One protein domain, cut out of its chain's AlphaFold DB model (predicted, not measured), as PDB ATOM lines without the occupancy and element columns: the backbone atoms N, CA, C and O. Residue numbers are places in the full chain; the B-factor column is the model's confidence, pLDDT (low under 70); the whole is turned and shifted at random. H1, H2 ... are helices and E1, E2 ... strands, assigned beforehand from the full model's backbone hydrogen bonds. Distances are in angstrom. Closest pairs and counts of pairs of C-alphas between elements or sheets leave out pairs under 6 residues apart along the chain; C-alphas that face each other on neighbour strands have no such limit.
ATOM      1  N   ILE A   4      19.119  31.002  -2.551       91.88
ATOM      2  CA  ILE A   4      19.141  30.995  -4.022       91.88
ATOM      3  C   ILE A   4      20.203  31.977  -4.522       91.88
ATOM      4  O   ILE A   4      21.162  31.572  -5.176       91.88
ATOM      5  N   LYS A   5      20.097  33.244  -4.107       95.62
ATOM      6  CA  LYS A   5      21.049  34.292  -4.491       95.62
ATOM      7  C   LYS A   5      22.465  33.988  -3.997       95.62
ATOM      8  O   LYS A   5      23.437  34.230  -4.702       95.62
ATOM      9  N   ALA A   6      22.596  33.423  -2.794       95.94
ATOM     10  CA  ALA A   6      23.893  33.060  -2.231       95.94
ATOM     11  C   ALA A   6      24.568  31.926  -3.008       95.94
ATOM     12  O   ALA A   6      25.775  31.967  -3.231       95.94
ATOM     13  N   LYS A   7      23.793  30.938  -3.461       94.75
ATOM     14  CA  LYS A   7      24.277  29.849  -4.307       94.75
ATOM     15  C   LYS A   7      24.694  30.354  -5.683       94.75
ATOM     16  O   LYS A   7      25.759  29.973  -6.153       94.75
ATOM     17  N   GLU A   8      23.901  31.225  -6.305       95.50
ATOM     18  CA  GLU A   8      24.250  31.870  -7.580       95.50
ATOM     19  C   GLU A   8      25.550  32.671  -7.465       95.50
ATOM     20  O   GLU A   8      26.454  32.504  -8.283       95.50
ATOM     21  N   TYR A   9      25.683  33.467  -6.400       97.06
ATOM     22  CA  TYR A   9      26.902  34.215  -6.110       97.06
ATOM     23  C   TYR A   9      28.117  33.293  -5.953       97.06
ATOM     24  O   TYR A   9      29.122  33.489  -6.634       97.06
ATOM     25  N   LEU A  10      28.019  32.234  -5.143       96.62
ATOM     26  CA  LEU A  10      29.106  31.258  -4.998       96.62
ATOM     27  C   LEU A  10      29.462  30.599  -6.328       96.62
ATOM     28  O   LEU A  10      30.634  30.500  -6.671       96.62
ATOM     29  N   LEU A  11      28.471  30.162  -7.105       94.75
ATOM     30  CA  LEU A  11      28.725  29.537  -8.400       94.75
ATOM     31  C   LEU A  11      29.402  30.501  -9.379       94.75
ATOM     32  O   LEU A  11      30.238  30.051 -10.154       94.75
ATOM     33  N   SER A  12      29.117  31.804  -9.305       96.06
ATOM     34  CA  SER A  12      29.815  32.818 -10.106       96.06
ATOM     35  C   SER A  12      31.307  32.940  -9.758       96.06
ATOM     36  O   SER A  12      32.121  33.166 -10.648       96.06
ATOM     37  N   LEU A  13      31.680  32.710  -8.492       96.50
ATOM     38  CA  LEU A  13      33.078  32.688  -8.037       96.50
ATOM     39  C   LEU A  13      33.786  31.371  -8.390       96.50
ATOM     40  O   LEU A  13      34.973  31.355  -8.715       96.50
ATOM     41  N   LEU A  14      33.053  30.256  -8.308       96.06
ATOM     42  CA  LEU A  14      33.593  28.906  -8.478       96.06
ATOM     43  C   LEU A  14      33.655  28.475  -9.952       96.06
ATOM     44  O   LEU A  14      34.516  27.680 -10.322       96.06
ATOM     45  N   CYS A  15      32.761  28.962 -10.812       95.31
ATOM     46  CA  CYS A  15      32.665  28.555 -12.216       95.31
ATOM     47  C   CYS A  15      33.534  29.432 -13.132       95.31
ATOM     48  O   CYS A  15      33.049  29.996 -14.112       95.31
ATOM     49  N   THR A  16      34.822  29.544 -12.808       95.94
ATOM     50  CA  THR A  16      35.807  30.313 -13.581       95.94
ATOM     51  C   THR A  16      36.829  29.395 -14.246       95.94
ATOM     52  O   THR A  16      37.127  28.310 -13.742       95.94
ATOM     53  N   GLU A  17      37.402  29.837 -15.370       95.44
ATOM     54  CA  GLU A  17      38.447  29.078 -16.071       95.44
ATOM     55  C   GLU A  17      39.665  28.815 -15.180       95.44
ATOM     56  O   GLU A  17      40.231  27.723 -15.210       95.44
ATOM     57  N   ASP A  18      40.050  29.788 -14.354       95.06
ATOM     58  CA  ASP A  18      41.181  29.633 -13.441       95.06
ATOM     59  C   ASP A  18      40.887  28.603 -12.352       95.06
ATOM     60  O   ASP A  18      41.718  27.733 -12.091       95.06
ATOM     61  N   ASN A  19      39.671  28.584 -11.796       95.88
ATOM     62  CA  ASN A  19      39.300  27.520 -10.868       95.88
ATOM     63  C   ASN A  19      39.260  26.145 -11.561       95.88
ATOM     64  O   ASN A  19      39.666  25.141 -10.977       95.88
ATOM     65  N   HIS A  20      38.823  26.067 -12.823       96.75
ATOM     66  CA  HIS A  20      38.852  24.815 -13.593       96.75
ATOM     67  C   HIS A  20      40.277  24.310 -13.826       96.75
ATOM     68  O   HIS A  20      40.508  23.103 -13.714       96.75
ATOM     69  N   LYS A  21      41.232  25.207 -14.107       96.06
ATOM     70  CA  LYS A  21      42.665  24.874 -14.187       96.06
ATOM     71  C   LYS A  21      43.164  24.328 -12.852       96.06
ATOM     72  O   LYS A  21      43.717  23.230 -12.834       96.06
ATOM     73  N   ASN A  22      42.867  25.012 -11.746       95.81
ATOM     74  CA  ASN A  22      43.263  24.579 -10.403       95.81
ATOM     75  C   ASN A  22      42.713  23.180 -10.072       95.81
ATOM     76  O   ASN A  22      43.450  22.316  -9.598       95.81
ATOM     77  N   ILE A  23      41.443  22.905 -10.399       96.56
ATOM     78  CA  ILE A  23      40.837  21.573 -10.223       96.56
ATOM     79  C   ILE A  23      41.570  20.512 -11.057       96.56
ATOM     80  O   ILE A  23      41.861  19.430 -10.546       96.56
ATOM     81  N   ASN A  24      41.874  20.798 -12.325       96.00
ATOM     82  CA  ASN A  24      42.571  19.852 -13.202       96.00
ATOM     83  C   ASN A  24      44.002  19.561 -12.708       96.00
ATOM     84  O   ASN A  24      44.448  18.415 -12.777       96.00
ATOM     85  N   ASN A  25      44.683  20.573 -12.163       95.56
ATOM     86  CA  ASN A  25      46.039  20.471 -11.620       95.56
ATOM     87  C   ASN A  25      46.089  19.934 -10.178       95.56
ATOM     88  O   ASN A  25      47.174  19.672  -9.663       95.56
ATOM     89  N   LYS A  26      44.931  19.735  -9.529       94.12
ATOM     90  CA  LYS A  26      44.806  19.368  -8.104       94.12
ATOM     91  C   LYS A  26      45.409  20.410  -7.146       94.12
ATOM     92  O   LYS A  26      45.898  20.067  -6.070       94.12
ATOM     93  N   GLU A  27      45.339  21.683  -7.520       94.88
ATOM     94  CA  GLU A  27      45.770  22.831  -6.716       94.88
ATOM     95  C   GLU A  27      44.609  23.303  -5.825       94.88
ATOM     96  O   GLU A  27      43.805  24.156  -6.202       94.88
ATOM     97  N   PHE A  28      44.468  22.696  -4.644       93.00
ATOM     98  CA  PHE A  28      43.348  22.963  -3.731       93.00
ATOM     99  C   PHE A  28      43.621  24.115  -2.759       93.00
ATOM    100  O   PHE A  28      44.743  24.301  -2.295       93.00
ATOM    101  N   ASN A  29      42.559  24.830  -2.379       87.62
ATOM    102  CA  ASN A  29      42.572  25.987  -1.472       87.62
ATOM    103  C   ASN A  29      43.487  27.145  -1.923       87.62
ATOM    104  O   ASN A  29      43.926  27.924  -1.077       87.62
ATOM    105  N   GLY A  30      43.773  27.245  -3.227       83.38
ATOM    106  CA  GLY A  30      44.687  28.240  -3.799       83.38
ATOM    107  C   GLY A  30      44.060  29.613  -4.055       83.38
ATOM    108  O   GLY A  30      44.779  30.603  -4.157       83.38
ATOM    109  N   THR A  31      42.732  29.698  -4.129       94.25
ATOM    110  CA  THR A  31      42.002  30.957  -4.309       94.25
ATOM    111  C   THR A  31      41.217  31.285  -3.050       94.25
ATOM    112  O   THR A  31      40.565  30.408  -2.488       94.25
ATOM    113  N   ASN A  32      41.272  32.545  -2.622       96.12
ATOM    114  CA  ASN A  32      40.511  33.075  -1.497       96.12
ATOM    115  C   ASN A  32      39.584  34.196  -1.977       96.12
ATOM    116  O   ASN A  32      39.955  34.995  -2.836       96.12
ATOM    117  N   SER A  33      38.371  34.259  -1.439       97.44
ATOM    118  CA  SER A  33      37.455  35.372  -1.695       97.44
ATOM    119  C   SER A  33      36.645  35.696  -0.454       97.44
ATOM    120  O   SER A  33      36.039  34.805   0.139       97.44
ATOM    121  N   VAL A  34      36.604  36.977  -0.091       97.88
ATOM    122  CA  VAL A  34      35.683  37.487   0.928       97.88
ATOM    123  C   VAL A  34      34.274  37.505   0.342       97.88
ATOM    124  O   VAL A  34      34.038  38.060  -0.730       97.88
ATOM    125  N   ILE A  35      33.338  36.874   1.043       97.50
ATOM    126  CA  ILE A  35      31.947  36.710   0.607       97.50
ATOM    127  C   ILE A  35      30.943  37.417   1.513       97.50
ATOM    128  O   ILE A  35      29.791  37.583   1.119       97.50
ATOM    129  N   ASP A  36      31.372  37.837   2.703       96.69
ATOM    130  CA  ASP A  36      30.554  38.608   3.633       96.69
ATOM    131  C   ASP A  36      31.436  39.495   4.525       96.69
ATOM    132  O   ASP A  36      32.575  39.140   4.835       96.69
ATOM    133  N   THR A  37      30.918  40.649   4.942       97.06
ATOM    134  CA  THR A  37      31.550  41.533   5.939       97.06
ATOM    135  C   THR A  37      30.485  41.946   6.943       97.06
ATOM    136  O   THR A  37      29.477  42.542   6.573       97.06
ATOM    137  N   LEU A  38      30.710  41.591   8.203       96.44
ATOM    138  CA  LEU A  38      29.742  41.694   9.291       96.44
ATOM    139  C   LEU A  38      29.767  43.073   9.949       96.44
ATOM    140  O   LEU A  38      30.701  43.856   9.752       96.44
ATOM    141  N   SER A  39      28.765  43.350  10.786       95.12
ATOM    142  CA  SER A  39      28.585  44.655  11.438       95.12
ATOM    143  C   SER A  39      29.791  45.128  12.264       95.12
ATOM    144  O   SER A  39      30.031  46.326  12.399       95.12
ATOM    145  N   ASN A  40      30.576  44.192  12.798       94.44
ATOM    146  CA  ASN A  40      31.766  44.459  13.605       94.44
ATOM    147  C   ASN A  40      33.084  44.449  12.800       94.44
ATOM    148  O   ASN A  40      34.160  44.496  13.396       94.44
ATOM    149  N   GLY A  41      33.010  44.359  11.468       96.44
ATOM    150  CA  GLY A  41      34.164  44.309  10.568       96.44
ATOM    151  C   GLY A  41      34.796  42.925  10.393       96.44
ATOM    152  O   GLY A  41      35.703  42.785   9.575       96.44
ATOM    153  N   THR A  42      34.331  41.897  11.110       97.44
ATOM    154  CA  THR A  42      34.721  40.507  10.839       97.44
ATOM    155  C   THR A  42      34.275  40.116   9.433       97.44
ATOM    156  O   THR A  42      33.171  40.458   9.009       97.44
ATOM    157  N   GLN A  43      35.113  39.387   8.701       98.19
ATOM    158  CA  GLN A  43      34.797  38.948   7.342       98.19
ATOM    159  C   GLN A  43      34.623  37.433   7.287       98.19
ATOM    160  O   GLN A  43      35.283  36.693   8.018       98.19
ATOM    161  N   ILE A  44      33.748  36.971   6.398       98.12
ATOM    162  CA  ILE A  44      33.647  35.559   6.024       98.12
ATOM    163  C   ILE A  44      34.276  35.401   4.645       98.12
ATOM    164  O   ILE A  44      33.909  36.113   3.708       98.12
ATOM    165  N   SER A  45      35.208  34.463   4.515       98.06
ATOM    166  CA  SER A  45      35.865  34.136   3.251       98.06
ATOM    167  C   SER A  45      35.679  32.666   2.890       98.06
ATOM    168  O   SER A  45      35.297  31.829   3.716       98.06
ATOM    169  N   ILE A  46      35.935  32.347   1.623       98.00
ATOM    170  CA  ILE A  46      36.002  30.974   1.131       98.00
ATOM    171  C   ILE A  46      37.342  30.696   0.469       98.00
ATOM    172  O   ILE A  46      37.849  31.534  -0.274       98.00
ATOM    173  N   ASN A  47      37.864  29.487   0.678       97.19
ATOM    174  CA  ASN A  47      38.982  28.958  -0.098       97.19
ATOM    175  C   ASN A  47      38.489  27.904  -1.079       97.19
ATOM    176  O   ASN A  47      37.758  26.989  -0.693       97.19
ATOM    177  N   TYR A  48      38.916  28.006  -2.331       97.19
ATOM    178  CA  TYR A  48      38.539  27.084  -3.395       97.19
ATOM    179  C   TYR A  48      39.682  26.908  -4.414       97.19
ATOM    180  O   TYR A  48      40.598  27.731  -4.448       97.19
ATOM    181  N   PRO A  49      39.698  25.813  -5.196       97.25
ATOM    182  CA  PRO A  49      38.800  24.663  -5.104       97.25
ATOM    183  C   PRO A  49      39.034  23.870  -3.809       97.25
ATOM    184  O   PRO A  49      40.168  23.673  -3.382       97.25
ATOM    185  N   GLY A  50      37.960  23.425  -3.159       95.31
ATOM    186  CA  GLY A  50      38.027  22.546  -1.990       95.31
ATOM    187  C   GLY A  50      38.417  21.118  -2.379       95.31
ATOM    188  O   GLY A  50      38.296  20.730  -3.543       95.31
ATOM    189  N   TYR A  51      38.855  20.310  -1.410       92.38
ATOM    190  CA  TYR A  51      39.369  18.951  -1.648       92.38
ATOM    191  C   TYR A  51      38.358  17.979  -2.277       92.38
ATOM    192  O   TYR A  51      38.765  16.943  -2.799       92.38
ATOM    193  N   LYS A  52      37.048  18.269  -2.224       92.12
ATOM    194  CA  LYS A  52      36.016  17.460  -2.897       92.12
ATOM    195  C   LYS A  52      35.720  17.926  -4.330       92.12
ATOM    196  O   LYS A  52      34.812  17.378  -4.960       92.12
ATOM    197  N   SER A  53      36.456  18.910  -4.848       95.56
ATOM    198  CA  SER A  53      36.310  19.394  -6.225       95.56
ATOM    199  C   SER A  53      36.969  18.436  -7.215       95.56
ATOM    200  O   SER A  53      38.090  17.983  -6.993       95.56
ATOM    201  N   TYR A  54      36.296  18.135  -8.325       96.12
ATOM    202  CA  TYR A  54      36.844  17.298  -9.396       96.12
ATOM    203  C   TYR A  54      36.105  17.510 -10.717       96.12
ATOM    204  O   TYR A  54      34.937  17.898 -10.739       96.12
ATOM    205  N   LYS A  55      36.765  17.189 -11.832       96.69
ATOM    206  CA  LYS A  55      36.128  17.070 -13.148       96.69
ATOM    207  C   LYS A  55      35.589  15.654 -13.349       96.69
ATOM    208  O   LYS A  55      36.273  14.679 -13.055       96.69
ATOM    209  N   ASN A  56      34.373  15.535 -13.868       93.56
ATOM    210  CA  ASN A  56      33.774  14.280 -14.313       93.56
ATOM    211  C   ASN A  56      33.158  14.435 -15.715       93.56
ATOM    212  O   ASN A  56      33.246  15.497 -16.328       93.56
ATOM    213  N   GLN A  57      32.538  13.371 -16.230       93.69
ATOM    214  CA  GLN A  57      31.940  13.358 -17.572       93.69
ATOM    215  C   GLN A  57      30.791  14.365 -17.769       93.69
ATOM    216  O   GLN A  57      30.491  14.731 -18.898       93.69
ATOM    217  N   TYR A  58      30.172  14.832 -16.683       91.25
ATOM    218  CA  TYR A  58      29.076  15.804 -16.684       91.25
ATOM    219  C   TYR A  58      29.539  17.237 -16.370       91.25
ATOM    220  O   TYR A  58      28.705  18.124 -16.208       91.25
ATOM    221  N   GLY A  59      30.852  17.470 -16.253       93.31
ATOM    222  CA  GLY A  59      31.437  18.778 -15.959       93.31
ATOM    223  C   GLY A  59      32.192  18.818 -14.634       93.31
ATOM    224  O   GLY A  59      32.770  17.825 -14.189       93.31
ATOM    225  N   TYR A  60      32.223  19.992 -14.009       95.19
ATOM    226  CA  TYR A  60      32.962  20.237 -12.773       95.19
ATOM    227  C   TYR A  60      32.061  20.084 -11.547       95.19
ATOM    228  O   TYR A  60      30.951  20.615 -11.499       95.19
ATOM    229  N   LYS A  61      32.556  19.367 -10.537       94.56
ATOM    230  CA  LYS A  61      32.042  19.428  -9.170       94.56
ATOM    231  C   LYS A  61      32.882  20.427  -8.385       94.56
ATOM    232  O   LYS A  61      34.109  20.335  -8.405       94.56
ATOM    233  N   TYR A  62      32.209  21.322  -7.673       95.31
ATOM    234  CA  TYR A  62      32.839  22.339  -6.841       95.31
ATOM    235  C   TYR A  62      32.681  22.018  -5.358       95.31
ATOM    236  O   TYR A  62      31.663  21.477  -4.933       95.31
ATOM    237  N   ASP A  63      33.693  22.404  -4.599       96.31
ATOM    238  CA  ASP A  63      33.750  22.416  -3.145       96.31
ATOM    239  C   ASP A  63      34.539  23.660  -2.729       96.31
ATOM    240  O   ASP A  63      35.308  24.215  -3.521       96.31
ATOM    241  N   TYR A  64      34.370  24.096  -1.491       97.19
ATOM    242  CA  TYR A  64      35.113  25.210  -0.914       97.19
ATOM    243  C   TYR A  64      35.197  25.036   0.597       97.19
ATOM    244  O   TYR A  64      34.455  24.248   1.169       97.19
ATOM    245  N   ARG A  65      36.087  25.764   1.260       95.75
ATOM    246  CA  ARG A  65      36.180  25.804   2.724       95.75
ATOM    247  C   ARG A  65      35.782  27.185   3.216       95.75
ATOM    248  O   ARG A  65      36.298  28.164   2.691       95.75
ATOM    249  N   VAL A  66      34.908  27.257   4.213       97.25
ATOM    250  CA  VAL A  66      34.544  28.518   4.873       97.25
ATOM    251  C   VAL A  66      35.587  28.872   5.928       97.25
ATOM    252  O   VAL A  66      35.920  28.044   6.779       97.25
ATOM    253  N   ASN A  67      36.064  30.114   5.890       97.12
ATOM    254  CA  ASN A  67      36.939  30.684   6.902       97.12
ATOM    255  C   ASN A  67      36.305  31.953   7.484       97.12
ATOM    256  O   ASN A  67      35.476  32.613   6.852       97.12
ATOM    257  N   ILE A  68      36.736  32.303   8.688       97.19
ATOM    258  CA  ILE A  68      36.470  33.591   9.315       97.19
ATOM    259  C   ILE A  68      37.767  34.390   9.384       97.19
ATOM    260  O   ILE A  68      38.811  33.845   9.739       97.19
ATOM    261  N   ILE A  69      37.697  35.674   9.044       96.81
ATOM    262  CA  ILE A  69      38.803  36.619   9.171       96.81
ATOM    263  C   ILE A  69      38.454  37.591  10.291       96.81
ATOM    264  O   ILE A  69      37.583  38.450  10.140       96.81
ATOM    265  N   LYS A  70      39.129  37.450  11.432       94.31
ATOM    266  CA  LYS A  70      38.884  38.250  12.637       94.31
ATOM    267  C   LYS A  70      40.211  38.576  13.304       94.31
ATOM    268  O   LYS A  70      41.065  37.711  13.434       94.31
ATOM    269  N   LYS A  71      40.394  39.831  13.732       88.62
ATOM    270  CA  LYS A  71      41.648  40.309  14.354       88.62
ATOM    271  C   LYS A  71      42.906  39.998  13.517       88.62
ATOM    272  O   LYS A  71      43.940  39.668  14.077       88.62
ATOM    273  N   GLN A  72      42.813  40.135  12.191       86.69
ATOM    274  CA  GLN A  72      43.892  39.833  11.229       86.69
ATOM    275  C   GLN A  72      44.268  38.344  11.115       86.69
ATOM    276  O   GLN A  72      45.203  38.013  10.390       86.69
ATOM    277  N   GLU A  73      43.529  37.445  11.761       91.62
ATOM    278  CA  GLU A  73      43.706  36.004  11.610       91.62
ATOM    279  C   GLU A  73      42.631  35.433  10.693       91.62
ATOM    280  O   GLU A  73      41.443  35.703  10.878       91.62
ATOM    281  N   GLU A  74      43.049  34.623   9.720       94.56
ATOM    282  CA  GLU A  74      42.153  33.808   8.906       94.56
ATOM    283  C   GLU A  74      42.124  32.377   9.447       94.56
ATOM    284  O   GLU A  74      43.135  31.667   9.442       94.56
ATOM    285  N   ILE A  75      40.952  31.944   9.906       94.75
ATOM    286  CA  ILE A  75      40.774  30.654  10.568       94.75
ATOM    287  C   ILE A  75      39.681  29.846   9.861       94.75
ATOM    288  O   ILE A  75      38.571  30.350   9.666       94.75
ATOM    289  N   PRO A  76      39.947  28.585   9.475       94.50
ATOM    290  CA  PRO A  76      38.914  27.711   8.937       94.50
ATOM    291  C   PRO A  76      37.872  27.371  10.007       94.50
ATOM    292  O   PRO A  76      38.223  27.032  11.135       94.50
TER     293      PRO A  76
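This is residues 4 to 76 of the 237 residues of an uncharacterized protein of Arcobacter nitrofigilis (strain ATCC 33309 / DSM 7299 / CCUG 15893 / LMG 7604 / NCTC 12251 / CI) (UniProt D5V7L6). Look first for a strongly twisted antiparallel sheet of four strands, in the order E1, E2, E5, E6, which makes one end of an elongated domain; a small hairpin of E3 and E4 makes the other end, and H2 packs on that hairpin. H1 lies over the E1 and E2 part of the sheet. You have 73 printed residues, with two named helices and then six named strands along the chain, in the class mixed, helices and strands. The whole is only just compact, close to loose, with a radius of gyration of the C-alphas of 13.1 A, and it spans 44 by 26 by 17 A.

Begin in the sheet with E1, residues 31 to 37, and E2, residues 43 to 48, an antiparallel hairpin at 155 degrees; N 33 and O 46 are 3.0 A apart, within hydrogen-bond range. On the other side of E2 find E5, residues 65 to 70, antiparallel at 149 degrees, with N 45 and O 67 at 3.0 A. E6, residues 73 to 76, forms a hairpin with E5, with N 68 and O 75 at 2.9 A; E1 and E6 are the edge strands. From edge to edge the strands' lines turn by 77 degrees. H1, residues 4 to 14, is on this sheet at a height of 9.9 A, only just over E1 and E2, with 3 of its C-alphas falling on each. On the local plane its line and that of E1 stand at 24 degrees, along the strands; its closest C-alphas to E2 are those of Leu 14 and Tyr 48, 7.3 A apart. H2, residues 17 to 25, only grazes this sheet, with its residues 18 to 23, and meets H1 only through their link. Now turn to the hairpin of E3, residues 54 to 56, and E4, residues 59 to 61, where N 56 and O 59 are 2.8 A apart. The closest C-alphas of H2 and E3 are those of Ile 23 and Tyr 54, 5.9 A apart. E2 and E3 are apart, and so are E4 and E5. In H1 and H2 every O i to N i+4 pair is within hydrogen-bond range.

Find C-alpha 31 at (42.002, 30.957, -4.309); from there E1 runs 18.1 A to Thr 37. E2 measures 16.4 A and E5 16.1 A. E6 ends at C-alpha 76, at (38.914, 27.711, 8.937). H1 begins at C-alpha 4, at (19.141, 30.995, -4.022), and runs 15.3 A; H2 measures 12.3 A.

The two C-alphas farthest apart are those of Asn 40, between E1 and E2, and Gln 57, between E3 and E4, at 44.0 A. The printed part has no cut, and its links are tight. Its mean pLDDT is 95.2, and no printed residue is under 70.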